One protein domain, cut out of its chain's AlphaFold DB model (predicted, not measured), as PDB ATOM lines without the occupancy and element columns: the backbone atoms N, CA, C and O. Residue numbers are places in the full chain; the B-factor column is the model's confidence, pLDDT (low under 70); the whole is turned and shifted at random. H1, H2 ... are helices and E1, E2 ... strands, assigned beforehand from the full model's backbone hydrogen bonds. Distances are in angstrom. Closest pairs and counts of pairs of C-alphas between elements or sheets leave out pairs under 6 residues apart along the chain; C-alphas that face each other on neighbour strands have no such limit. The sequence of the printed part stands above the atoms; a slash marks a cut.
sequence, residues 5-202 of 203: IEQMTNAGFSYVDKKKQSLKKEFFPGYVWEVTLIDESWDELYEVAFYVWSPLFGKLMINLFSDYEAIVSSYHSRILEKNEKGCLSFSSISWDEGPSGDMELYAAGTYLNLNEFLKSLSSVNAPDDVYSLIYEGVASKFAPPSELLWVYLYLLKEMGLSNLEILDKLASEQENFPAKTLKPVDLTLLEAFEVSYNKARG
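AT A GLANCE: This is residues 5 to 202 of the 203 residues of an uncharacterized protein of Pseudoalteromonas luteoviolacea S4060-1 (UniProt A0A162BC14). A six-stranded antiparallel sheet, curled like part of a barrel, makes one lobe with H4 and H5 on one of its faces, and a lobe of crossed helices, H2, H3, H6, H7 and H8, sits beyond one end of the strands. H5 and H6 meet where the lobes join, and short H1 is at the sheet's E1 edge. The printed part has 198 residues, with eight named helices and six named strands in the order H1 E1 E2 E3 H2 H3 E4 E5 E6 H4 H5 H6 H7 H8; the sheet's order is E1 E2 E3 E4 E5 E6, and the class is mixed. The whole is compact, with a radius of gyration of the C-alphas of 17.7 A and spans of 51 by 37 by 26 A.

IN THESE COORDINATES: The strands are E1, residues 22 to 28; E2, 31 to 37, 19.9 A long; E3, 47 to 53; E4, 87 to 97, 28.8 A; E5, 103 to 107; and E6, 110 to 112. The helices are H1, residues 5 to 10, with C-alpha 5 at (230.324, 138.332, 165.003); H2, 55 to 67, 18.4 A; H3, 69 to 72; H4, 114 to 122; H5, 127 to 135; H6, 149 to 158; H7, 163 to 172; and H8, 187 to 201, 20.6 A, with C-alpha 201 at (198.260, 127.204, 156.976).

HOW THE PARTS SIT: The strongly twisted sheet holds two meanders, each strand the antiparallel neighbour of the one before: E1 E2 E3 and E4 E5 E6. Within hydrogen-bond range are N 25 and O 33 of E1 and E2, 2.9 A; N 34 and O 51 of E2 and E3, 2.9 A; N 50 and O 91 of E3 and E4, 2.9 A; N 106 and O 94 of E5 and E4, 2.9 A; and N 112 and O 105 of E6 and E5, 2.8 A. E4 pairs staggered, with E3 over residues 87 to 94 and with E5 over 94 to 97. On the same face, H4 has a height over the sheet of 4.9 A, over none of the strands, and H5 a height of 9.3 A, over E2. H1, H2 and H6 only graze the sheet. H1 and H4 only just touch, with 3 pairs of C-alphas within 8 A, the closest Gln 7 and Asn 115 at 6.9 A. H5 and H6 form a helical hairpin at a shallow tilt of 23 degrees, with C-alphas 127 and 158 closest at 5.9 A. H2 touches H8 at a steep tilt of 52 degrees, closest at C-alphas 60 and 200, 5.2 A. H7 touches residues 187 to 191 of H8, closest at C-alphas 163 and 190, 6.0 A. H3 is close to but not clearly touching H8, with C-alphas 72 and 189 at 6.7 A. Every O i to N i+4 pair is within hydrogen-bond range in H1, H2, H4, H5, H6, H7 and H8; H3 is too short for one.

THE WHOLE: The two C-alphas farthest apart, of Gly 101 and Thr 188, are 52.7 A apart. The printed part has no cut; the links H1 to E1, H3 to E4, H5 to H6 and H7 to H8 are long. The mean pLDDT of the printed part is 92.3, and no printed residue is under 70.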
ATOM      1  N   ILE A   5     231.006 139.221 164.056       91.94
ATOM      2  CA  ILE A   5     230.324 138.332 165.003       91.94
ATOM      3  C   ILE A   5     229.863 139.062 166.264       91.94
ATOM      4  O   ILE A   5     228.746 138.834 166.730       91.94
ATOM      5  N   GLU A   6     230.698 139.926 166.834       91.31
ATOM      6  CA  GLU A   6     230.336 140.687 168.029       91.31
ATOM      7  C   GLU A   6     229.124 141.591 167.756       91.31
ATOM      8  O   GLU A   6     228.170 141.604 168.531       91.31
ATOM      9  N   GLN A   7     229.099 142.272 166.608       92.38
ATOM     10  CA  GLN A   7     227.961 143.104 166.202       92.38
ATOM     11  C   GLN A   7     226.689 142.266 165.993       92.38
ATOM     12  O   GLN A   7     225.628 142.607 166.522       92.38
ATOM     13  N   MET A   8     226.796 141.126 165.306       93.88
ATOM     14  CA  MET A   8     225.671 140.210 165.080       93.88
ATOM     15  C   MET A   8     225.106 139.650 166.392       93.88
ATOM     16  O   MET A   8     223.896 139.665 166.622       93.88
ATOM     17  N   THR A   9     225.971 139.164 167.283       92.81
ATOM     18  CA  THR A   9     225.554 138.597 168.574       92.81
ATOM     19  C   THR A   9     224.920 139.651 169.481       92.81
ATOM     20  O   THR A   9     223.875 139.384 170.075       92.81
ATOM     21  N   ASN A  10     225.453 140.878 169.501       92.62
ATOM     22  CA  ASN A  10     224.842 142.015 170.196       92.62
ATOM     23  C   ASN A  10     223.462 142.385 169.627       92.62
ATOM     24  O   ASN A  10     222.579 142.805 170.374       92.62
ATOM     25  N   ALA A  11     223.237 142.178 168.327       92.31
ATOM     26  CA  ALA A  11     221.931 142.345 167.692       92.31
ATOM     27  C   ALA A  11     220.958 141.171 167.942       92.31
ATOM     28  O   ALA A  11     219.825 141.191 167.447       92.31
ATOM     29  N   GLY A  12     221.359 140.165 168.727       92.88
ATOM     30  CA  GLY A  12     220.523 139.034 169.138       92.88
ATOM     31  C   GLY A  12     220.616 137.805 168.233       92.88
ATOM     32  O   GLY A  12     219.776 136.913 168.342       92.88
ATOM     33  N   PHE A  13     221.604 137.741 167.337       95.00
ATOM     34  CA  PHE A  13     221.864 136.539 166.551       95.00
ATOM     35  C   PHE A  13     222.568 135.461 167.377       95.00
ATOM     36  O   PHE A  13     223.402 135.744 168.235       95.00
ATOM     37  N   SER A  14     222.256 134.200 167.084       94.56
ATOM     38  CA  SER A  14     222.823 133.039 167.775       94.56
ATOM     39  C   SER A  14     223.266 131.962 166.793       94.56
ATOM     40  O   SER A  14     222.640 131.771 165.752       94.56
ATOM     41  N   TYR A  15     224.343 131.243 167.123       93.62
ATOM     42  CA  TYR A  15     224.819 130.146 166.281       93.62
ATOM     43  C   TYR A  15     223.780 129.028 166.182       93.62
ATOM     44  O   TYR A  15     223.222 128.587 167.189       93.62
ATOM     45  N   VAL A  16     223.542 128.557 164.960       87.50
ATOM     46  CA  VAL A  16     222.546 127.510 164.680       87.50
ATOM     47  C   VAL A  16     223.152 126.116 164.753       87.50
ATOM     48  O   VAL A  16     222.471 125.147 165.090       87.50
ATOM     49  N   ASP A  17     224.438 126.014 164.437       83.00
ATOM     50  CA  ASP A  17     225.138 124.753 164.288       83.00
ATOM     51  C   ASP A  17     226.386 124.677 165.184       83.00
ATOM     52  O   ASP A  17     226.944 125.676 165.640       83.00
ATOM     53  N   LYS A  18     226.837 123.445 165.449       78.56
ATOM     54  CA  LYS A  18     228.009 123.179 166.301       78.56
ATOM     55  C   LYS A  18     229.332 123.601 165.658       78.56
ATOM     56  O   LYS A  18     230.303 123.802 166.382       78.56
ATOM     57  N   LYS A  19     229.377 123.684 164.326       83.88
ATOM     58  CA  LYS A  19     230.538 124.158 163.562       83.88
ATOM     59  C   LYS A  19     230.613 125.688 163.547       83.88
ATOM     60  O   LYS A  19     231.617 126.221 163.093       83.88
ATOM     61  N   LYS A  20     229.592 126.364 164.087       85.00
ATOM     62  CA  LYS A  20     229.432 127.813 164.126       85.00
ATOM     63  C   LYS A  20     229.491 128.434 162.731       85.00
ATOM     64  O   LYS A  20     230.069 129.498 162.591       85.00
ATOM     65  N   GLN A  21     228.927 127.792 161.710       89.31
ATOM     66  CA  GLN A  21     228.946 128.308 160.333       89.31
ATOM     67  C   GLN A  21     227.772 129.240 160.029       89.31
ATOM     68  O   GLN A  21     227.884 130.083 159.148       89.31
ATOM     69  N   SER A  22     226.683 129.143 160.786       93.25
ATOM     70  CA  SER A  22     225.511 129.993 160.598       93.25
ATOM     71  C   SER A  22     225.065 130.645 161.900       93.25
ATOM     72  O   SER A  22     225.115 130.050 162.983       93.25
ATOM     73  N   LEU A  23     224.575 131.872 161.775       95.31
ATOM     74  CA  LEU A  23     223.923 132.671 162.801       95.31
ATOM     75  C   LEU A  23     222.458 132.872 162.419       95.31
ATOM     76  O   LEU A  23     222.169 133.194 161.272       95.31
ATOM     77  N   LYS A  24     221.533 132.767 163.373       95.50
ATOM     78  CA  LYS A  24     220.116 133.067 163.138       95.50
ATOM     79  C   LYS A  24     219.513 133.984 164.182       95.50
ATOM     80  O   LYS A  24     219.919 133.975 165.349       95.50
ATOM     81  N   LYS A  25     218.470 134.683 163.755       94.44
ATOM     82  CA  LYS A  25     217.536 135.414 164.602       94.44
ATOM     83  C   LYS A  25     216.144 135.289 163.998       94.44
ATOM     84  O   LYS A  25     215.965 135.487 162.803       94.44
ATOM     85  N   GLU A  26     215.164 134.944 164.818       94.00
ATOM     86  CA  GLU A  26     213.761 135.064 164.424       94.00
ATOM     87  C   GLU A  26     213.322 136.513 164.659       94.00
ATOM     88  O   GLU A  26     213.570 137.059 165.736       94.00
ATOM     89  N   PHE A  27     212.735 137.148 163.643       88.44
ATOM     90  CA  PHE A  27     212.194 138.504 163.769       88.44
ATOM     91  C   PHE A  27     210.897 138.482 164.569       88.44
ATOM     92  O   PHE A  27     210.751 139.155 165.586       88.44
ATOM     93  N   PHE A  28     209.983 137.641 164.100       92.62
ATOM     94  CA  PHE A  28     208.676 137.346 164.657       92.62
ATOM     95  C   PHE A  28     208.259 135.948 164.160       92.62
ATOM     96  O   PHE A  28     208.910 135.414 163.253       92.62
ATOM     97  N   PRO A  29     207.221 135.319 164.749       93.88
ATOM     98  CA  PRO A  29     206.916 133.912 164.512       93.88
ATOM     99  C   PRO A  29     206.850 133.536 163.030       93.88
ATOM    100  O   PRO A  29     206.014 134.041 162.283       93.88
ATOM    101  N   GLY A  30     207.718 132.610 162.621       92.69
ATOM    102  CA  GLY A  30     207.755 132.076 161.258       92.69
ATOM    103  C   GLY A  30     208.632 132.848 160.272       92.69
ATOM    104  O   GLY A  30     208.748 132.394 159.137       92.69
ATOM    105  N   TYR A  31     209.285 133.937 160.690       95.69
ATOM    106  CA  TYR A  31     210.209 134.717 159.862       95.69
ATOM    107  C   TYR A  31     211.600 134.743 160.482       95.69
ATOM    108  O   TYR A  31     211.834 135.346 161.532       95.69
ATOM    109  N   VAL A  32     212.543 134.083 159.815       95.12
ATOM    110  CA  VAL A  32     213.904 133.897 160.324       95.12
ATOM    111  C   VAL A  32     214.903 134.570 159.403       95.12
ATOM    112  O   VAL A  32     214.921 134.308 158.205       95.12
ATOM    113  N   TRP A  33     215.778 135.376 159.989       94.44
ATOM    114  CA  TRP A  33     217.013 135.796 159.354       94.44
ATOM    115  C   TRP A  33     218.117 134.808 159.667       94.44
ATOM    116  O   TRP A  33     218.339 134.451 160.830       94.44
ATOM    117  N   GLU A  34     218.849 134.411 158.640       95.25
ATOM    118  CA  GLU A  34     220.025 133.572 158.769       95.25
ATOM    119  C   GLU A  34     221.193 134.198 158.015       95.25
ATOM    120  O   GLU A  34     221.067 134.598 156.862       95.25
ATOM    121  N   VAL A  35     222.339 134.270 158.684       94.81
ATOM    122  CA  VAL A  35     223.616 134.631 158.079       94.81
ATOM    123  C   VAL A  35     224.491 133.399 158.086       94.81
ATOM    124  O   VAL A  35     224.750 132.835 159.148       94.81
ATOM    125  N   THR A  36     224.935 132.977 156.913       94.50
ATOM    126  CA  THR A  36     225.802 131.813 156.755       94.50
ATOM    127  C   THR A  36     227.154 132.252 156.231       94.50
ATOM    128  O   THR A  36     227.251 133.044 155.296       94.50
ATOM    129  N   LEU A  37     228.193 131.725 156.861       91.88
ATOM    130  CA  LEU A  37     229.568 131.871 156.433       91.88
ATOM    131  C   LEU A  37     229.755 131.200 155.065       91.88
ATOM    132  O   LEU A  37     229.437 130.018 154.912       91.88
ATOM    133  N   ILE A  38     230.261 131.956 154.091       88.56
ATOM    134  CA  ILE A  38     230.685 131.424 152.786       88.56
ATOM    135  C   ILE A  38     232.173 131.054 152.831       88.56
ATOM    136  O   ILE A  38     232.562 130.024 152.281       88.56
ATOM    137  N   ASP A  39     232.971 131.862 153.528       84.00
ATOM    138  CA  ASP A  39     234.414 131.672 153.676       84.00
ATOM    139  C   ASP A  39     234.799 130.536 154.641       84.00
ATOM    140  O   ASP A  39     233.968 129.835 155.223       84.00
ATOM    141  N   GLU A  40     236.104 130.335 154.830       82.75
ATOM    142  CA  GLU A  40     236.624 129.301 155.729       82.75
ATOM    143  C   GLU A  40     236.372 129.623 157.211       82.75
ATOM    144  O   GLU A  40     236.138 128.713 158.015       82.75
ATOM    145  N   SER A  41     236.406 130.908 157.587       86.62
ATOM    146  CA  SER A  41     236.228 131.352 158.971       86.62
ATOM    147  C   SER A  41     235.654 132.769 159.078       86.62
ATOM    148  O   SER A  41     235.779 133.577 158.167       86.62
ATOM    149  N   TRP A  42     235.064 133.090 160.232       86.19
ATOM    150  CA  TRP A  42     234.567 134.441 160.529       86.19
ATOM    151  C   TRP A  42     235.667 135.474 160.800       86.19
ATOM    152  O   TRP A  42     235.375 136.668 160.809       86.19
ATOM    153  N   ASP A  43     236.894 135.026 161.074       83.62
ATOM    154  CA  ASP A  43     238.033 135.911 161.346       83.62
ATOM    155  C   ASP A  43     238.665 136.429 160.043       83.62
ATOM    156  O   ASP A  43     239.238 137.516 160.021       83.62
ATOM    157  N   GLU A  44     238.504 135.679 158.951       83.75
ATOM    158  CA  GLU A  44     238.966 136.006 157.595       83.75
ATOM    159  C   GLU A  44     237.768 136.230 156.661       83.75
ATOM    160  O   GLU A  44     237.729 135.746 155.534       83.75
ATOM    161  N   LEU A  45     236.747 136.916 157.176       86.31
ATOM    162  CA  LEU A  45     235.489 137.118 156.477       86.31
ATOM    163  C   LEU A  45     235.634 138.144 155.348       86.31
ATOM    164  O   LEU A  45     235.905 139.315 155.612       86.31
ATOM    165  N   TYR A  46     235.363 137.710 154.123       90.69
ATOM    166  CA  TYR A  46     235.232 138.538 152.925       90.69
ATOM    167  C   TYR A  46     233.800 138.546 152.397       90.69
ATOM    168  O   TYR A  46     233.378 139.529 151.788       90.69
ATOM    169  N   GLU A  47     233.044 137.469 152.615       93.44
ATOM    170  CA  GLU A  47     231.704 137.302 152.070       93.44
ATOM    171  C   GLU A  47     230.786 136.484 152.992       93.44
ATOM    172  O   GLU A  47     231.155 135.459 153.576       93.44
ATOM    173  N   VAL A  48     229.532 136.920 153.099       94.19
ATOM    174  CA  VAL A  48     228.484 136.249 153.874       94.19
ATOM    175  C   VAL A  48     227.215 136.079 153.064       94.19
ATOM    176  O   VAL A  48     226.789 136.968 152.331       94.19
ATOM    177  N   ALA A  49     226.555 134.942 153.254       95.06
ATOM    178  CA  ALA A  49     225.236 134.698 152.703       95.06
ATOM    179  C   ALA A  49     224.167 135.189 153.679       95.06
ATOM    180  O   ALA A  49     224.101 134.708 154.815       95.06
ATOM    181  N   PHE A  50     223.306 136.106 153.245       95.19
ATOM    182  CA  PHE A  50     222.129 136.539 153.995       95.19
ATOM    183  C   PHE A  50     220.882 135.862 153.441       95.19
ATOM    184  O   PHE A  50     220.661 135.822 152.231       95.19
ATOM    185  N   TYR A  51     220.053 135.347 154.345       95.12
ATOM    186  CA  TYR A  51     218.796 134.702 154.018       95.12
ATOM    187  C   TYR A  51     217.658 135.226 154.883       95.12
ATOM    188  O   TYR A  51     217.799 135.379 156.099       95.12
ATOM    189  N   VAL A  52     216.492 135.375 154.259       95.69
ATOM    190  CA  VAL A  52     215.201 135.477 154.944       95.69
ATOM    191  C   VAL A  52     214.395 134.229 154.633       95.69
ATOM    192  O   VAL A  52     214.184 133.887 153.467       95.69
ATOM    193  N   TRP A  53     213.917 133.561 155.676       96.44
ATOM    194  CA  TRP A  53     213.163 132.318 155.580       96.44
ATOM    195  C   TRP A  53     211.746 132.473 156.116       96.44
ATOM    196  O   TRP A  53     211.541 133.083 157.166       96.44
ATOM    197  N   SER A  54     210.801 131.822 155.439       96.62
ATOM    198  CA  SER A  54     209.474 131.502 155.955       96.62
ATOM    199  C   SER A  54     209.112 130.047 155.628       96.62
ATOM    200  O   SER A  54     208.854 129.714 154.467       96.62
ATOM    201  N   PRO A  55     209.001 129.160 156.634       95.06
ATOM    202  CA  PRO A  55     208.530 127.793 156.414       95.06
ATOM    203  C   PRO A  55     207.120 127.729 155.808       95.06
ATOM    204  O   PRO A  55     206.797 126.776 155.098       95.06
ATOM    205  N   LEU A  56     206.274 128.732 156.079       96.56
ATOM    206  CA  LEU A  56     204.943 128.825 155.481       96.56
ATOM    207  C   LEU A  56     205.044 129.048 153.969       96.56
ATOM    208  O   LEU A  56     204.361 128.357 153.213       96.56
ATOM    209  N   PHE A  57     205.941 129.935 153.532       97.50
ATOM    210  CA  PHE A  57     206.209 130.145 152.112       97.50
ATOM    211  C   PHE A  57     206.699 128.862 151.433       97.50
ATOM    212  O   PHE A  57     206.211 128.506 150.365       97.50
ATOM    213  N   GLY A  58     207.594 128.106 152.079       95.62
ATOM    214  CA  GLY A  58     208.070 126.820 151.557       95.62
ATOM    215  C   GLY A  58     206.927 125.835 151.291       95.62
ATOM    216  O   GLY A  58     206.823 125.278 150.198       95.62
ATOM    217  N   LYS A  59     206.016 125.678 152.259       95.88
ATOM    218  CA  LYS A  59     204.817 124.831 152.122       95.88
ATOM    219  C   LYS A  59     203.863 125.324 151.036       95.88
ATOM    220  O   LYS A  59     203.370 124.514 150.255       95.88
ATOM    221  N   LEU A  60     203.615 126.634 150.980       97.19
ATOM    222  CA  LEU A  60     202.803 127.257 149.935       97.19
ATOM    223  C   LEU A  60     203.364 126.922 148.552       97.19
ATOM    224  O   LEU A  60     202.618 126.449 147.703       97.19
ATOM    225  N   MET A  61     204.664 127.119 148.339       96.31
ATOM    226  CA  MET A  61     205.292 126.882 147.040       96.31
ATOM    227  C   MET A  61     205.218 125.417 146.617       96.31
ATOM    228  O   MET A  61     205.004 125.139 145.441       96.31
ATOM    229  N   ILE A  62     205.347 124.485 147.567       94.19
ATOM    230  CA  ILE A  62     205.139 123.056 147.305       94.19
ATOM    231  C   ILE A  62     203.704 122.809 146.835       94.19
ATOM    232  O   ILE A  62     203.529 122.263 145.753       94.19
ATOM    233  N   ASN A  63     202.698 123.251 147.600       95.38
ATOM    234  CA  ASN A  63     201.286 123.056 147.254       95.38
ATOM    235  C   ASN A  63     200.933 123.696 145.903       95.38
ATOM    236  O   ASN A  63     200.286 123.079 145.063       95.38
ATOM    237  N   LEU A  64     201.381 124.933 145.687       96.56
ATOM    238  CA  LEU A  64     201.062 125.715 144.501       96.56
ATOM    239  C   LEU A  64     201.607 125.055 143.234       96.56
ATOM    240  O   LEU A  64     200.888 124.910 142.247       96.56
ATOM    241  N   PHE A  65     202.868 124.623 143.266       94.75
ATOM    242  CA  PHE A  65     203.508 124.014 142.105       94.75
ATOM    243  C   PHE A  65     203.199 122.524 141.952       94.75
ATOM    244  O   PHE A  65     203.354 122.019 140.847       94.75
ATOM    245  N   SER A  66     202.734 121.823 142.990       93.94
ATOM    246  CA  SER A  66     202.234 120.451 142.834       93.94
ATOM    247  C   SER A  66     200.819 120.412 142.270       93.94
ATOM    248  O   SER A  66     200.519 119.582 141.415       93.94
ATOM    249  N   ASP A  67     199.947 121.301 142.748       96.25
ATOM    250  CA  ASP A  67     198.509 121.212 142.487       96.25
ATOM    251  C   ASP A  67     198.094 122.065 141.274       96.25
ATOM    252  O   ASP A  67     197.105 121.754 140.608       96.25
ATOM    253  N   TYR A  68     198.862 123.118 140.954       96.88
ATOM    254  CA  TYR A  68     198.508 124.117 139.940       96.88
ATOM    255  C   TYR A  68     199.631 124.427 138.936       96.88
ATOM    256  O   TYR A  68     199.602 125.485 138.306       96.88
ATOM    257  N   GLU A  69     200.590 123.510 138.732       94.88
ATOM    258  CA  GLU A  69     201.772 123.690 137.863       94.88
ATOM    259  C   GLU A  69     201.446 124.328 136.501       94.88
ATOM    260  O   GLU A  69     202.091 125.295 136.087       94.88
ATOM    261  N   ALA A  70     200.408 123.824 135.825       93.81
ATOM    262  CA  ALA A  70     199.994 124.291 134.501       93.81
ATOM    263  C   ALA A  70     199.525 125.757 134.498       93.81
ATOM    264  O   ALA A  70     199.741 126.474 133.520       93.81
ATOM    265  N   ILE A  71     198.899 126.212 135.587       95.12
ATOM    266  CA  ILE A  71     198.464 127.602 135.741       95.12
ATOM    267  C   ILE A  71     199.688 128.463 136.037       95.12
ATOM    268  O   ILE A  71     199.978 129.390 135.282       95.12
ATOM    269  N   VAL A  72     200.433 128.141 137.096       94.88
ATOM    270  CA  VAL A  72     201.471 129.024 137.657       94.88
ATOM    271  C   VAL A  72     202.662 129.193 136.715       94.88
ATOM    272  O   VAL A  72     203.144 130.314 136.536       94.88
ATOM    273  N   SER A  73     203.037 128.132 135.991       92.81
ATOM    274  CA  SER A  73     204.127 128.163 135.003       92.81
ATOM    275  C   SER A  73     203.824 129.065 133.805       92.81
ATOM    276  O   SER A  73     204.740 129.476 133.096       92.81
ATOM    277  N   SER A  74     202.551 129.420 133.580       94.50
ATOM    278  CA  SER A  74     202.161 130.375 132.536       94.50
ATOM    279  C   SER A  74     202.361 131.846 132.928       94.50
ATOM    280  O   SER A  74     202.239 132.711 132.063       94.50
ATOM    281  N   TYR A  75     202.673 132.140 134.198       94.44
ATOM    282  CA  TYR A  75     202.929 133.500 134.696       94.44
ATOM    283  C   TYR A  75     204.402 133.702 135.043       94.44
ATOM    284  O   TYR A  75     204.985 134.711 134.641       94.44
ATOM    285  N   HIS A  76     204.999 132.756 135.774       92.69
ATOM    286  CA  HIS A  76     206.396 132.814 136.196       92.69
ATOM    287  C   HIS A  76     206.913 131.405 136.522       92.69
ATOM    288  O   HIS A  76     206.179 130.567 137.036       92.69
ATOM    289  N   SER A  77     208.183 131.116 136.245       89.56
ATOM    290  CA  SER A  77     208.784 129.845 136.664       89.56
ATOM    291  C   SER A  77     209.151 129.874 138.147       89.56
ATOM    292  O   SER A  77     209.321 130.942 138.741       89.56
ATOM    293  N   ARG A  78     209.303 128.701 138.757       87.75
ATOM    294  CA  ARG A  78     209.952 128.587 140.065       87.75
ATOM    295  C   ARG A  78     211.466 128.646 139.878       87.75
ATOM    296  O   ARG A  78     211.990 128.014 138.966       87.75
ATOM    297  N   ILE A  79     212.161 129.396 140.723       86.25
ATOM    298  CA  ILE A  79     213.627 129.495 140.715       86.25
ATOM    299  C   ILE A  79     214.233 128.427 141.638       86.25
ATOM    300  O   ILE A  79     215.260 127.832 141.317       86.25
ATOM    301  N   LEU A  80     213.590 128.131 142.772       84.06
ATOM    302  CA  LEU A  80     214.105 127.248 143.819       84.06
ATOM    303  C   LEU A  80     213.286 125.955 143.930       84.06
ATOM    304  O   LEU A  80     212.600 125.714 144.926       84.06
ATOM    305  N   GLU A  81     213.392 125.080 142.927       70.06
ATOM    306  CA  GLU A  81     212.569 123.864 142.752       70.06
ATOM    307  C   GLU A  81     212.530 122.898 143.955       70.06
ATOM    308  O   GLU A  81     211.560 122.161 144.124       70.06
ATOM    309  N   LYS A  82     213.547 122.909 144.828       75.31
ATOM    310  CA  LYS A  82     213.673 121.997 145.987       75.31
ATOM    311  C   LYS A  82     213.679 122.706 147.337       75.31
ATOM    312  O   LYS A  82     214.078 122.135 148.350       75.31
ATOM    313  N   ASN A  83     213.295 123.976 147.362       76.75
ATOM    314  CA  ASN A  83     213.366 124.754 148.582       76.75
ATOM    315  C   ASN A  83     212.122 124.564 149.451       76.75
ATOM    316  O   ASN A  83     211.149 125.305 149.340       76.75
ATOM    317  N   GLU A  84     212.190 123.581 150.340       79.19
ATOM    318  CA  GLU A  84     211.150 123.309 151.339       79.19
ATOM    319  C   GLU A  84     211.233 124.250 152.551       79.19
ATOM    320  O   GLU A  84     210.272 124.380 153.308       79.19
ATOM    321  N   LYS A  85     212.371 124.936 152.732       86.31
ATOM    322  CA  LYS A  85     212.586 125.891 153.828       86.31
ATOM    323  C   LYS A  85     211.894 127.235 153.590       86.31
ATOM    324  O   LYS A  85     211.678 127.970 154.546       86.31
ATOM    325  N   GLY A  86     211.565 127.543 152.331       94.19
ATOM    326  CA  GLY A  86     210.881 128.769 151.927       94.19
ATOM    327  C   GLY A  86     211.766 130.004 152.030       94.19
ATOM    328  O   GLY A  86     211.547 130.864 152.875       94.19
ATOM    329  N   CYS A  87     212.781 130.092 151.170       96.12
ATOM    330  CA  CYS A  87     213.591 131.308 151.051       96.12
ATOM    331  C   CYS A  87     212.705 132.403 150.465       96.12
ATOM    332  O   CYS A  87     212.125 132.202 149.398       96.12
ATOM    333  N   LEU A  88     212.596 133.518 151.178       96.38
ATOM    334  CA  LEU A  88     211.967 134.745 150.703       96.38
ATOM    335  C   LEU A  88     213.000 135.669 150.066       96.38
ATOM    336  O   LEU A  88     212.712 136.343 149.082       96.38
ATOM    337  N   SER A  89     214.204 135.699 150.628       95.56
ATOM    338  CA  SER A  89     215.290 136.542 150.157       95.56
ATOM    339  C   SER A  89     216.629 135.850 150.347       95.56
ATOM    340  O   SER A  89     216.842 135.170 151.354       95.56
ATOM    341  N   PHE A  90     217.512 136.050 149.371       94.12
ATOM    342  CA  PHE A  90     218.893 135.602 149.413       94.12
ATOM    343  C   PHE A  90     219.811 136.636 148.769       94.12
ATOM    344  O   PHE A  90     219.526 137.144 147.683       94.12
ATOM    345  N   SER A  91     220.952 136.869 149.399       94.12
ATOM    346  CA  SER A  91     222.066 137.616 148.829       94.12
ATOM    347  C   SER A  91     223.394 137.074 149.332       94.12
ATOM    348  O   SER A  91     223.499 136.514 150.424       94.12
ATOM    349  N   SER A  92     224.412 137.280 148.510       94.50
ATOM    350  CA  SER A  92     225.805 137.168 148.906       94.50
ATOM    351  C   SER A  92     226.338 138.582 149.086       94.50
ATOM    352  O   SER A  92     226.185 139.407 148.180       94.50
ATOM    353  N   ILE A  93     226.853 138.890 150.272       95.00
ATOM    354  CA  ILE A  93     227.219 140.241 150.695       95.00
ATOM    355  C   ILE A  93     228.699 140.259 151.030       95.00
ATOM    356  O   ILE A  93     229.151 139.483 151.874       95.00
ATOM    357  N   SER A  94     229.439 141.161 150.398       94.69
ATOM    358  CA  SER A  94     230.847 141.361 150.717       94.69
ATOM    359  C   SER A  94     230.999 142.122 152.036       94.69
ATOM    360  O   SER A  94     230.157 142.950 152.394       94.69
ATOM    361  N   TRP A  95     232.070 141.813 152.758       93.69
ATOM    362  CA  TRP A  95     232.500 142.488 153.973       93.69
ATOM    363  C   TRP A  95     233.890 143.070 153.729       93.69
ATOM    364  O   TRP A  95     234.899 142.371 153.822       93.69
ATOM    365  N   ASP A  96     233.935 144.342 153.356       91.50
ATOM    366  CA  ASP A  96     235.140 145.027 152.897       91.50
ATOM    367  C   ASP A  96     235.235 146.458 153.444       91.50
ATOM    368  O   ASP A  96     234.316 146.978 154.077       91.50
ATOM    369  N   GLU A  97     236.406 147.076 153.279       93.50
ATOM    370  CA  GLU A  97     236.635 148.457 153.704       93.50
ATOM    371  C   GLU A  97     235.876 149.409 152.774       93.50
ATOM    372  O   GLU A  97     236.178 149.521 151.583       93.50
ATOM    373  N   GLY A  98     234.876 150.090 153.328       92.38
ATOM    374  CA  GLY A  98     234.046 151.027 152.595       92.38
ATOM    375  C   GLY A  98     234.681 152.413 152.434       92.38
ATOM    376  O   GLY A  98     235.763 152.697 152.951       92.38
ATOM    377  N   PRO A  99     233.999 153.349 151.746       92.12
ATOM    378  CA  PRO A  99     234.497 154.709 151.511       92.12
ATOM    379  C   PRO A  99     234.754 155.524 152.788       92.12
ATOM    380  O   PRO A  99     235.447 156.540 152.742       92.12
ATOM    381  N   SER A 100     234.162 155.109 153.908       88.44
ATOM    382  CA  SER A 100     234.369 155.680 155.239       88.44
ATOM    383  C   SER A 100     235.714 155.279 155.868       88.44
ATOM    384  O   SER A 100     236.145 155.932 156.818       88.44
ATOM    385  N   GLY A 101     236.386 154.253 155.329       90.12
ATOM    386  CA  GLY A 101     237.560 153.606 155.923       90.12
ATOM    387  C   GLY A 101     237.213 152.571 157.002       90.12
ATOM    388  O   GLY A 101     238.112 151.979 157.596       90.12
ATOM    389  N   ASP A 102     235.921 152.355 157.267       90.94
ATOM    390  CA  ASP A 102     235.429 151.311 158.163       90.94
ATOM    391  C   ASP A 102     235.019 150.067 157.359       90.94
ATOM    392  O   ASP A 102     234.704 150.150 156.172       90.94
ATOM    393  N   MET A 103     234.985 148.904 158.013       92.31
ATOM    394  CA  MET A 103     234.424 147.697 157.399       92.31
ATOM    395  C   MET A 103     232.900 147.827 157.269       92.31
ATOM    396  O   MET A 103     232.203 148.115 158.251       92.31
ATOM    397  N   GLU A 104     232.384 147.597 156.068       94.69
ATOM    398  CA  GLU A 104     230.987 147.801 155.695       94.69
ATOM    399  C   GLU A 104     230.457 146.612 154.881       94.69
ATOM    400  O   GLU A 104     231.202 145.798 154.341       94.69
ATOM    401  N   LEU A 105     229.132 146.481 154.831       95.19
ATOM    402  CA  LEU A 105     228.475 145.551 153.924       95.19
ATOM    403  C   LEU A 105     228.485 146.158 152.526       95.19
ATOM    404  O   LEU A 105     228.026 147.292 152.363       95.19
ATOM    405  N   TYR A 106     228.890 145.393 151.519       95.25
ATOM    406  CA  TYR A 106     228.832 145.818 150.125       95.25
ATOM    407  C   TYR A 106     227.976 144.881 149.274       95.25
ATOM    408  O   TYR A 106     228.209 143.673 149.191       95.25
ATOM    409  N   ALA A 107     226.968 145.459 148.620       94.69
ATOM    410  CA  ALA A 107     226.133 144.770 147.645       94.69
ATOM    411  C   ALA A 107     225.514 145.745 146.644       94.69
ATOM    412  O   ALA A 107     225.180 146.884 146.974       94.69
ATOM    413  N   ALA A 108     225.355 145.295 145.395       91.81
ATOM    414  CA  ALA A 108     224.719 146.060 144.319       91.81
ATOM    415  C   ALA A 108     225.227 147.520 144.218       91.81
ATOM    416  O   ALA A 108     224.445 148.472 144.122       91.81
ATOM    417  N   GLY A 109     226.550 147.709 144.293       92.88
ATOM    418  CA  GLY A 109     227.181 149.029 144.192       92.88
ATOM    419  C   GLY A 109     226.931 149.951 145.387       92.88
ATOM    420  O   GLY A 109     227.071 151.163 145.252       92.88
ATOM    421  N   THR A 110     226.508 149.409 146.529       94.25
ATOM    422  CA  THR A 110     226.125 150.178 147.716       94.25
ATOM    423  C   THR A 110     226.851 149.645 148.938       94.25
ATOM    424  O   THR A 110     226.820 148.444 149.186       94.25
ATOM    425  N   TYR A 111     227.458 150.555 149.697       95.19
ATOM    426  CA  TYR A 111     228.007 150.272 151.017       95.19
ATOM    427  C   TYR A 111     226.978 150.605 152.097       95.19
ATOM    428  O   TYR A 111     226.228 151.580 151.962       95.19
ATOM    429  N   LEU A 112     226.929 149.799 153.153       93.69
ATOM    430  CA  LEU A 112     226.080 150.030 154.313       93.69
ATOM    431  C   LEU A 112     226.783 149.581 155.591       93.69
ATOM    432  O   LEU A 112     227.257 148.451 155.702       93.69
ATOM    433  N   ASN A 113     226.795 150.452 156.596       93.31
ATOM    434  CA  ASN A 113     227.335 150.104 157.898       93.31
ATOM    435  C   ASN A 113     226.529 148.960 158.537       93.31
ATOM    436  O   ASN A 113     225.299 149.028 158.633       93.31
ATOM    437  N   LEU A 114     227.219 147.929 159.035       92.94
ATOM    438  CA  LEU A 114     226.568 146.755 159.623       92.94
ATOM    439  C   LEU A 114     225.650 147.120 160.797       92.94
ATOM    440  O   LEU A 114     224.547 146.591 160.890       92.94
ATOM    441  N   ASN A 115     226.037 148.048 161.675       91.00
ATOM    442  CA  ASN A 115     225.176 148.437 162.797       91.00
ATOM    443  C   ASN A 115     223.933 149.202 162.340       91.00
ATOM    444  O   ASN A 115     222.881 149.077 162.964       91.00
ATOM    445  N   GLU A 116     224.032 150.011 161.286       89.56
ATOM    446  CA  GLU A 116     222.868 150.692 160.711       89.56
ATOM    447  C   GLU A 116     221.900 149.689 160.090       89.56
ATOM    448  O   GLU A 116     220.696 149.755 160.344       89.56
ATOM    449  N   PHE A 117     222.436 148.700 159.375       91.44
ATOM    450  CA  PHE A 117     221.656 147.588 158.853       91.44
ATOM    451  C   PHE A 117     221.000 146.761 159.970       91.44
ATOM    452  O   PHE A 117     219.804 146.495 159.945       91.44
ATOM    453  N   LEU A 118     221.738 146.405 161.021       91.75
ATOM    454  CA  LEU A 118     221.186 145.645 162.147       91.75
ATOM    455  C   LEU A 118     220.117 146.432 162.919       91.75
ATOM    456  O   LEU A 118     219.163 145.837 163.428       91.75
ATOM    457  N   LYS A 119     220.230 147.765 162.983       88.25
ATOM    458  CA  LYS A 119     219.182 148.630 163.541       88.25
ATOM    459  C   LYS A 119     217.908 148.587 162.701       88.25
ATOM    460  O   LYS A 119     216.841 148.447 163.294       88.25
ATOM    461  N   SER A 120     217.990 148.647 161.369       86.38
ATOM    462  CA  SER A 120     216.789 148.525 160.526       86.38
ATOM    463  C   SER A 120     216.158 147.133 160.628       86.38
ATOM    464  O   SER A 120     214.938 147.013 160.700       86.38
ATOM    465  N   LEU A 121     216.966 146.079 160.760       86.69
ATOM    466  CA  LEU A 121     216.458 144.730 161.021       86.69
ATOM    467  C   LEU A 121     215.769 144.603 162.384       86.69
ATOM    468  O   LEU A 121     214.858 143.797 162.544       86.69
ATOM    469  N   SER A 122     216.186 145.385 163.383       86.94
ATOM    470  CA  SER A 122     215.580 145.336 164.718       86.94
ATOM    471  C   SER A 122     214.155 145.893 164.775       86.94
ATOM    472  O   SER A 122     213.425 145.551 165.703       86.94
ATOM    473  N   SER A 123     213.750 146.712 163.797       88.06
ATOM    474  CA  SER A 123     212.378 147.223 163.697       88.06
ATOM    475  C   SER A 123     211.416 146.280 162.975       88.06
ATOM    476  O   SER A 123     210.213 146.508 163.050       88.06
ATOM    477  N   VAL A 124     211.911 145.225 162.321       92.12
ATOM    478  CA  VAL A 124     211.084 144.274 161.564       92.12
ATOM    479  C   VAL A 124     210.265 143.412 162.523       92.12
ATOM    480  O   VAL A 124     210.816 142.568 163.231       92.12
ATOM    481  N   ASN A 125     208.950 143.624 162.557       94.94
ATOM    482  CA  ASN A 125     208.041 142.957 163.493       94.94
ATOM    483  C   ASN A 125     206.737 142.444 162.854       94.94
ATOM    484  O   ASN A 125     206.015 141.682 163.501       94.94
ATOM    485  N   ALA A 126     206.461 142.809 161.602       95.88
ATOM    486  CA  ALA A 126     205.292 142.371 160.849       95.88
ATOM    487  C   ALA A 126     205.627 142.072 159.368       95.88
ATOM    488  O   ALA A 126     206.700 142.449 158.886       95.88
ATOM    489  N   PRO A 127     204.725 141.408 158.617       95.31
ATOM    490  CA  PRO A 127     204.906 141.153 157.186       95.31
ATOM    491  C   PRO A 127     205.152 142.412 156.343       95.31
ATOM    492  O   PRO A 127     205.993 142.363 155.448       95.31
ATOM    493  N   ASP A 128     204.495 143.532 156.661       95.00
ATOM    494  CA  ASP A 128     204.709 144.835 156.010       95.00
ATOM    495  C   ASP A 128     206.181 145.277 156.106       95.00
ATOM    496  O   ASP A 128     206.770 145.714 155.120       95.00
ATOM    497  N   ASP A 129     206.818 145.086 157.265       94.75
ATOM    498  CA  ASP A 129     208.228 145.442 157.455       94.75
ATOM    499  C   ASP A 129     209.153 144.544 156.623       94.75
ATOM    500  O   ASP A 129     210.172 144.999 156.104       94.75
ATOM    501  N   VAL A 130     208.807 143.258 156.484       94.94
ATOM    502  CA  VAL A 130     209.551 142.312 155.634       94.94
ATOM    503  C   VAL A 130     209.392 142.681 154.162       94.94
ATOM    504  O   VAL A 130     210.358 142.602 153.404       94.94
ATOM    505  N   TYR A 131     208.198 143.112 153.756       94.06
ATOM    506  CA  TYR A 131     207.958 143.640 152.419       94.06
ATOM    507  C   TYR A 131     208.851 144.853 152.148       94.06
ATOM    508  O   TYR A 131     209.604 144.836 151.171       94.06
ATOM    509  N   SER A 132     208.855 145.850 153.035       92.06
ATOM    510  CA  SER A 132     209.719 147.025 152.884       92.06
ATOM    511  C   SER A 132     211.205 146.658 152.918       92.06
ATOM    512  O   SER A 132     211.986 147.219 152.160       92.06
ATOM    513  N   LEU A 133     211.611 145.680 153.730       92.12
ATOM    514  CA  LEU A 133     212.993 145.197 153.775       92.12
ATOM    515  C   LEU A 133     213.457 144.613 152.434       92.12
ATOM    516  O   LEU A 133     214.607 144.818 152.054       92.12
ATOM    517  N   ILE A 134     212.582 143.873 151.749       93.25
ATOM    518  CA  ILE A 134     212.916 143.111 150.539       93.25
ATOM    519  C   ILE A 134     212.715 143.932 149.260       93.25
ATOM    520  O   ILE A 134     213.482 143.781 148.309       93.25
ATOM    521  N   TYR A 135     211.701 144.798 149.218       90.31
ATOM    522  CA  TYR A 135     211.305 145.521 148.004       90.31
ATOM    523  C   TYR A 135     211.567 147.028 148.059       90.31
ATOM    524  O   TYR A 135     211.532 147.679 147.015       90.31
ATOM    525  N   GLU A 136     211.851 147.598 149.233       88.56
ATOM    526  CA  GLU A 136     211.950 149.046 149.407       88.56
ATOM    527  C   GLU A 136     213.266 149.481 150.072       88.56
ATOM    528  O   GLU A 136     214.017 148.717 150.683       88.56
ATOM    529  N   GLY A 137     213.577 150.770 149.920       85.69
ATOM    530  CA  GLY A 137     214.720 151.400 150.573       85.69
ATOM    531  C   GLY A 137     216.081 150.798 150.205       85.69
ATOM    532  O   GLY A 137     216.251 150.083 149.220       85.69
ATOM    533  N   VAL A 138     217.093 151.134 151.007       87.75
ATOM    534  CA  VAL A 138     218.477 150.685 150.784       87.75
ATOM    535  C   VAL A 138     218.669 149.215 151.163       87.75
ATOM    536  O   VAL A 138     219.475 148.532 150.537       87.75
ATOM    537  N   ALA A 139     217.918 148.717 152.147       87.00
ATOM    538  CA  ALA A 139     218.072 147.360 152.663       87.00
ATOM    539  C   ALA A 139     217.691 146.274 151.639       87.00
ATOM    540  O   ALA A 139     218.330 145.224 151.628       87.00
ATOM    541  N   SER A 140     216.768 146.562 150.713       89.56
ATOM    542  CA  SER A 140     216.401 145.662 149.604       89.56
ATOM    543  C   SER A 140     217.590 145.233 148.739       89.56
ATOM    544  O   SER A 140     217.620 144.118 148.222       89.56
ATOM    545  N   LYS A 141     218.634 146.067 148.635       91.06
ATOM    546  CA  LYS A 141     219.878 145.729 147.921       91.06
ATOM    547  C   LYS A 141     220.672 144.614 148.599       91.06
ATOM    548  O   LYS A 141     221.428 143.911 147.936       91.06
ATOM    549  N   PHE A 142     220.495 144.471 149.909       92.38
ATOM    550  CA  PHE A 142     221.142 143.468 150.748       92.38
ATOM    551  C   PHE A 142     220.223 142.276 151.029       92.38
ATOM    552  O   PHE A 142     220.684 141.273 151.560       92.38
ATOM    553  N   ALA A 143     218.941 142.367 150.674       92.00
ATOM    554  CA  ALA A 143     217.948 141.315 150.854       92.00
ATOM    555  C   ALA A 143     216.965 141.262 149.666       92.00
ATOM    556  O   ALA A 143     215.754 141.385 149.859       92.00
ATOM    557  N   PRO A 144     217.437 141.047 148.424       92.44
ATOM    558  CA  PRO A 144     216.555 140.973 147.270       92.44
ATOM    559  C   PRO A 144     215.681 139.705 147.326       92.44
ATOM    560  O   PRO A 144     216.086 138.693 147.912       92.44
ATOM    561  N   PRO A 145     214.487 139.720 146.712       94.44
ATOM    562  CA  PRO A 145     213.567 138.587 146.723       94.44
ATOM    563  C   PRO A 145     214.118 137.395 145.930       94.44
ATOM    564  O   PRO A 145     214.576 137.545 144.799       94.44
ATOM    565  N   SER A 146     214.008 136.184 146.476       93.12
ATOM    566  CA  SER A 146     214.567 134.975 145.848       93.12
ATOM    567  C   SER A 146     213.649 134.308 144.817       93.12
ATOM    568  O   SER A 146     214.129 133.603 143.937       93.12
ATOM    569  N   GLU A 147     212.332 134.505 144.922       91.50
ATOM    570  CA  GLU A 147     211.310 133.905 144.040       91.50
ATOM    571  C   GLU A 147     210.387 134.982 143.421       91.50
ATOM    572  O   GLU A 147     209.234 134.710 143.094       91.50
ATOM    573  N   LEU A 148     210.896 136.216 143.277       92.19
ATOM    574  CA  LEU A 148     210.274 137.379 142.616       92.19
ATOM    575  C   LEU A 148     208.751 137.494 142.838       92.19
ATOM    576  O   LEU A 148     208.325 137.921 143.912       92.19
ATOM    577  N   LEU A 149     207.938 137.104 141.842       94.75
ATOM    578  CA  LEU A 149     206.470 137.152 141.876       94.75
ATOM    579  C   LEU A 149     205.901 136.437 143.103       94.75
ATOM    580  O   LEU A 149     204.964 136.920 143.732       94.75
ATOM    581  N   TRP A 150     206.446 135.271 143.436       96.25
ATOM    582  CA  TRP A 150     205.867 134.403 144.449       96.25
ATOM    583  C   TRP A 150     206.077 134.947 145.854       96.25
ATOM    584  O   TRP A 150     205.152 134.912 146.661       96.25
ATOM    585  N   VAL A 151     207.261 135.507 146.122       96.88
ATOM    586  CA  VAL A 151     207.549 136.219 147.379       96.88
ATOM    587  C   VAL A 151     206.643 137.433 147.502       96.88
ATOM    588  O   VAL A 151     206.062 137.653 148.559       96.88
ATOM    589  N   TYR A 152     206.471 138.174 146.407       95.81
ATOM    590  CA  TYR A 152     205.633 139.363 146.379       95.81
ATOM    591  C   TYR A 152     204.179 139.025 146.741       95.81
ATOM    592  O   TYR A 152     203.650 139.553 147.716       95.81
ATOM    593  N   LEU A 153     203.559 138.075 146.031       97.12
ATOM    594  CA  LEU A 153     202.187 137.634 146.314       97.12
ATOM    595  C   LEU A 153     202.040 137.053 147.727       97.12
ATOM    596  O   LEU A 153     201.026 137.283 148.385       97.12
ATOM    597  N   TYR A 154     203.051 136.320 148.203       97.94
ATOM    598  CA  TYR A 154     203.059 135.758 149.550       97.94
ATOM    599  C   TYR A 154     203.039 136.852 150.615       97.94
ATOM    600  O   TYR A 154     202.217 136.789 151.527       97.94
ATOM    601  N   LEU A 155     203.902 137.863 150.487       97.31
ATOM    602  CA  LEU A 155     203.938 138.963 151.444       97.31
ATOM    603  C   LEU A 155     202.631 139.748 151.406       97.31
ATOM    604  O   LEU A 155     202.047 139.923 152.463       97.31
ATOM    605  N   LEU A 156     202.082 140.090 150.234       97.00
ATOM    606  CA  LEU A 156     200.777 140.766 150.171       97.00
ATOM    607  C   LEU A 156     199.659 139.981 150.875       97.00
ATOM    608  O   LEU A 156     198.816 140.573 151.548       97.00
ATOM    609  N   LYS A 157     199.661 138.647 150.765       97.69
ATOM    610  CA  LYS A 157     198.720 137.797 151.505       97.69
ATOM    611  C   LYS A 157     198.964 137.811 153.012       97.69
ATOM    612  O   LYS A 157     198.002 137.896 153.769       97.69
ATOM    613  N   GLU A 158     200.215 137.770 153.456       97.50
ATOM    614  CA  GLU A 158     200.566 137.871 154.881       97.50
ATOM    615  C   GLU A 158     200.247 139.252 155.474       97.50
ATOM    616  O   GLU A 158     199.916 139.342 156.654       97.50
ATOM    617  N   MET A 159     200.259 140.306 154.654       96.75
ATOM    618  CA  MET A 159     199.773 141.650 154.998       96.75
ATOM    619  C   MET A 159     198.229 141.728 155.057       96.75
ATOM    620  O   MET A 159     197.663 142.749 155.438       96.75
ATOM    621  N   GLY A 160     197.525 140.648 154.691       97.06
ATOM    622  CA  GLY A 160     196.071 140.529 154.803       97.06
ATOM    623  C   GLY A 160     195.275 140.993 153.583       97.06
ATOM    624  O   GLY A 160     194.055 141.110 153.687       97.06
ATOM    625  N   LEU A 161     195.917 141.239 152.435       98.12
ATOM    626  CA  LEU A 161     195.210 141.701 151.238       98.12
ATOM    627  C   LEU A 161     194.368 140.577 150.606       98.12
ATOM    628  O   LEU A 161     194.813 139.443 150.387       98.12
ATOM    629  N   SER A 162     193.137 140.916 150.236       98.19
ATOM    630  CA  SER A 162     192.270 140.083 149.400       98.19
ATOM    631  C   SER A 162     192.771 140.013 147.952       98.19
ATOM    632  O   SER A 162     193.593 140.816 147.514       98.19
ATOM    633  N   ASN A 163     192.254 139.067 147.159       98.12
ATOM    634  CA  ASN A 163     192.653 138.949 145.748       98.12
ATOM    635  C   ASN A 163     192.347 140.221 144.943       98.12
ATOM    636  O   ASN A 163     193.110 140.567 144.048       98.12
ATOM    637  N   LEU A 164     191.259 140.927 145.265       97.75
ATOM    638  CA  LEU A 164     190.907 142.179 144.589       97.75
ATOM    639  C   LEU A 164     191.883 143.300 144.952       97.75
ATOM    640  O   LEU A 164     192.386 143.969 144.058       97.75
ATOM    641  N   GLU A 165     192.233 143.439 146.231       97.88
ATOM    642  CA  GLU A 165     193.225 144.428 146.675       97.88
ATOM    643  C   GLU A 165     194.615 144.148 146.087       97.88
ATOM    644  O   GLU A 165     195.334 145.077 145.720       97.88
ATOM    645  N   ILE A 166     194.986 142.870 145.937       96.88
ATOM    646  CA  ILE A 166     196.220 142.475 145.248       96.88
ATOM    647  C   ILE A 166     196.174 142.902 143.777       96.88
ATOM    648  O   ILE A 166     197.144 143.480 143.292       96.88
ATOM    649  N   LEU A 167     195.072 142.658 143.059       95.69
ATOM    650  CA  LEU A 167     194.942 143.099 141.664       95.69
ATOM    651  C   LEU A 167     195.014 144.619 141.529       95.69
ATOM    652  O   LEU A 167     195.698 145.106 140.630       95.69
ATOM    653  N   ASP A 168     194.363 145.354 142.426       95.44
ATOM    654  CA  ASP A 168     194.397 146.815 142.431       95.44
ATOM    655  C   ASP A 168     195.828 147.332 142.655       95.44
ATOM    656  O   ASP A 168     196.301 148.204 141.918       95.44
ATOM    657  N   LYS A 169     196.567 146.738 143.604       93.62
ATOM    658  CA  LYS A 169     197.980 147.060 143.846       93.62
ATOM    659  C   LYS A 169     198.846 146.771 142.619       93.62
ATOM    660  O   LYS A 169     199.563 147.660 142.159       93.62
ATOM    661  N   LEU A 170     198.718 145.583 142.028       92.44
ATOM    662  CA  LEU A 170     199.437 145.198 140.806       92.44
ATOM    663  C   LEU A 170     199.134 146.137 139.628       92.44
ATOM    664  O   LEU A 170     200.032 146.484 138.863       92.44
ATOM    665  N   ALA A 171     197.883 146.585 139.494       89.38
ATOM    666  CA  ALA A 171     197.483 147.535 138.463       89.38
ATOM    667  C   ALA A 171     198.105 148.925 138.679       89.38
ATOM    668  O   ALA A 171     198.446 149.592 137.703       89.38
ATOM    669  N   SER A 172     198.283 149.352 139.932       90.25
ATOM    670  CA  SER A 172     198.937 150.626 140.262       90.25
ATOM    671  C   SER A 172     200.459 150.612 140.086       90.25
ATOM    672  O   SER A 172     201.062 151.659 139.858       90.25
ATOM    673  N   GLU A 173     201.085 149.436 140.153       86.62
ATOM    674  CA  GLU A 173     202.541 149.280 140.148       86.62
ATOM    675  C   GLU A 173     203.118 148.917 138.774       86.62
ATOM    676  O   GLU A 173     204.297 148.606 138.694       86.62
ATOM    677  N   GLN A 174     202.336 148.971 137.687       72.50
ATOM    678  CA  GLN A 174     202.708 148.433 136.363       72.50
ATOM    679  C   GLN A 174     204.155 148.704 135.907       72.50
ATOM    680  O   GLN A 174     204.793 147.802 135.369       72.50
ATOM    681  N   GLU A 175     204.686 149.912 136.114       72.25
ATOM    682  CA  GLU A 175     206.058 150.265 135.707       72.25
ATOM    683  C   GLU A 175     207.139 149.811 136.701       72.25
ATOM    684  O   GLU A 175     208.284 149.597 136.308       72.25
ATOM    685  N   ASN A 176     206.777 149.633 137.973       76.56
ATOM    686  CA  ASN A 176     207.678 149.301 139.082       76.56
ATOM    687  C   ASN A 176     207.414 147.904 139.663       76.56
ATOM    688  O   ASN A 176     207.884 147.585 140.755       76.56
ATOM    689  N   PHE A 177     206.656 147.074 138.946       82.12
ATOM    690  CA  PHE A 177     206.296 145.748 139.405       82.12
ATOM    691  C   PHE A 177     207.566 144.890 139.544       82.12
ATOM    692  O   PHE A 177     208.316 144.742 138.573       82.12
ATOM    693  N   PRO A 178     207.844 144.307 140.725       78.50
ATOM    694  CA  PRO A 178     209.172 143.772 141.015       78.50
ATOM    695  C   PRO A 178     209.484 142.428 140.341       78.50
ATOM    696  O   PRO A 178     210.550 141.854 140.569       78.50
ATOM    697  N   ALA A 179     208.582 141.901 139.509       83.56
ATOM    698  CA  ALA A 179     208.776 140.656 138.781       83.56
ATOM    699  C   ALA A 179     208.351 140.795 137.317       83.56
ATOM    700  O   ALA A 179     207.262 141.264 137.005       83.56
ATOM    701  N   LYS A 180     209.167 140.300 136.386       85.06
ATOM    702  CA  LYS A 180     208.748 140.210 134.985       85.06
ATOM    703  C   LYS A 180     207.861 138.981 134.790       85.06
ATOM    704  O   LYS A 180     208.353 137.857 134.798       85.06
ATOM    705  N   THR A 181     206.568 139.190 134.570       90.31
ATOM    706  CA  THR A 181     205.611 138.108 134.290       90.31
ATOM    707  C   THR A 181     205.443 137.851 132.797       90.31
ATOM    708  O   THR A 181     205.551 138.764 131.978       90.31
ATOM    709  N   LEU A 182     205.129 136.605 132.435       91.31
ATOM    710  CA  LEU A 182     204.832 136.208 131.051       91.31
ATOM    711  C   LEU A 182     203.482 136.748 130.556       91.31
ATOM    712  O   LEU A 182     203.313 137.005 129.365       91.31
ATOM    713  N   LYS A 183     202.531 136.933 131.473       92.62
ATOM    714  CA  LYS A 183     201.230 137.567 131.242       92.62
ATOM    715  C   LYS A 183     200.747 138.244 132.535       92.62
ATOM    716  O   LYS A 183     201.269 137.904 133.598       92.62
ATOM    717  N   PRO A 184     199.789 139.188 132.467       92.38
ATOM    718  CA  PRO A 184     199.267 139.853 133.657       92.38
ATOM    719  C   PRO A 184     198.707 138.850 134.663       92.38
ATOM    720  O   PRO A 184     198.048 137.890 134.270       92.38
ATOM    721  N   VAL A 185     198.967 139.084 135.948       94.94
ATOM    722  CA  VAL A 185     198.331 138.342 137.044       94.94
ATOM    723  C   VAL A 185     196.825 138.603 137.018       94.94
ATOM    724  O   VAL A 185     196.387 139.735 136.824       94.94
ATOM    725  N   ASP A 186     196.037 137.549 137.211       95.88
ATOM    726  CA  ASP A 186     194.578 137.582 137.175       95.88
ATOM    727  C   ASP A 186     193.977 136.793 138.351       95.88
ATOM    728  O   ASP A 186     194.689 136.171 139.143       95.88
ATOM    729  N   LEU A 187     192.645 136.811 138.461       97.38
ATOM    730  CA  LEU A 187     191.929 136.097 139.521       97.38
ATOM    731  C   LEU A 187     192.167 134.586 139.495       97.38
ATOM    732  O   LEU A 187     192.221 133.982 140.558       97.38
ATOM    733  N   THR A 188     192.364 133.975 138.324       97.50
ATOM    734  CA  THR A 188     192.592 132.524 138.239       97.50
ATOM    735  C   THR A 188     193.900 132.140 138.927       97.50
ATOM    736  O   THR A 188     193.942 131.158 139.671       97.50
ATOM    737  N   LEU A 189     194.965 132.927 138.731       97.81
ATOM    738  CA  LEU A 189     196.211 132.724 139.469       97.81
ATOM    739  C   LEU A 189     196.022 132.959 140.969       97.81
ATOM    740  O   LEU A 189     196.496 132.157 141.773       97.81
ATOM    741  N   LEU A 190     195.366 134.058 141.348       98.31
ATOM    742  CA  LEU A 190     195.229 134.438 142.755       98.31
ATOM    743  C   LEU A 190     194.354 133.458 143.546       98.31
ATOM    744  O   LEU A 190     194.669 133.170 144.696       98.31
ATOM    745  N   GLU A 191     193.327 132.880 142.927       98.19
ATOM    746  CA  GLU A 191     192.517 131.811 143.518       98.19
ATOM    747  C   GLU A 191     193.352 130.545 143.760       98.19
ATOM    748  O   GLU A 191     193.334 129.993 144.861       98.19
ATOM    749  N   ALA A 192     194.143 130.108 142.772       98.19
ATOM    750  CA  ALA A 192     195.053 128.969 142.935       98.19
ATOM    751  C   ALA A 192     196.095 129.219 144.042       98.19
ATOM    752  O   ALA A 192     196.391 128.334 144.857       98.19
ATOM    753  N   PHE A 193     196.622 130.444 144.100       98.25
ATOM    754  CA  PHE A 193     197.553 130.889 145.130       98.25
ATOM    755  C   PHE A 193     196.915 130.862 146.524       98.25
ATOM    756  O   PHE A 193     197.490 130.300 147.455       98.25
ATOM    757  N   GLU A 194     195.711 131.412 146.669       98.31
ATOM    758  CA  GLU A 194     194.973 131.475 147.931       98.31
ATOM    759  C   GLU A 194     194.591 130.091 148.460       98.31
ATOM    760  O   GLU A 194     194.798 129.812 149.641       98.31
ATOM    761  N   VAL A 195     194.119 129.187 147.597       98.31
ATOM    762  CA  VAL A 195     193.847 127.794 147.989       98.31
ATOM    763  C   VAL A 195     195.120 127.124 148.510       98.31
ATOM    764  O   VAL A 195     195.108 126.494 149.571       98.31
ATOM    765  N   SER A 196     196.239 127.300 147.806       98.25
ATOM    766  CA  SER A 196     197.533 126.728 148.197       98.25
ATOM    767  C   SER A 196     198.067 127.320 149.506       98.25
ATOM    768  O   SER A 196     198.656 126.599 150.319       98.25
ATOM    769  N   TYR A 197     197.828 128.614 149.728       98.25
ATOM    770  CA  TYR A 197     198.190 129.350 150.938       98.25
ATOM    771  C   TYR A 197     197.375 128.882 152.148       98.25
ATOM    772  O   TYR A 197     197.956 128.516 153.172       98.25
ATOM    773  N   ASN A 198     196.052 128.785 152.016       97.94
ATOM    774  CA  ASN A 198     195.172 128.293 153.079       97.94
ATOM    775  C   ASN A 198     195.522 126.847 153.455       97.94
ATOM    776  O   ASN A 198     195.744 126.543 154.631       97.94
ATOM    777  N   LYS A 199     195.752 125.989 152.451       97.50
ATOM    778  CA  LYS A 199     196.249 124.622 152.656       97.50
ATOM    779  C   LYS A 199     197.587 124.598 153.406       97.50
ATOM    780  O   LYS A 199     197.780 123.767 154.291       97.50
ATOM    781  N   ALA A 200     198.512 125.512 153.101       96.69
ATOM    782  CA  ALA A 200     199.802 125.609 153.793       96.69
ATOM    783  C   ALA A 200     199.664 126.034 155.269       96.69
ATOM    784  O   ALA A 200     200.465 125.598 156.105       96.69
ATOM    785  N   ARG A 201     198.634 126.828 155.600       95.25
ATOM    786  CA  ARG A 201     198.260 127.204 156.976       95.25
ATOM    787  C   ARG A 201     197.469 126.120 157.716       95.25
ATOM    788  O   ARG A 201     197.299 126.235 158.929       95.25
ATOM    789  N   GLY A 202     197.023 125.073 157.020       93.12
ATOM    790  CA  GLY A 202     196.166 124.026 157.577       93.12
ATOM    791  C   GLY A 202     194.705 124.457 157.738       93.12
ATOM    792  O   GLY A 202     194.053 124.008 158.679       93.12
TER     793      GLY A 202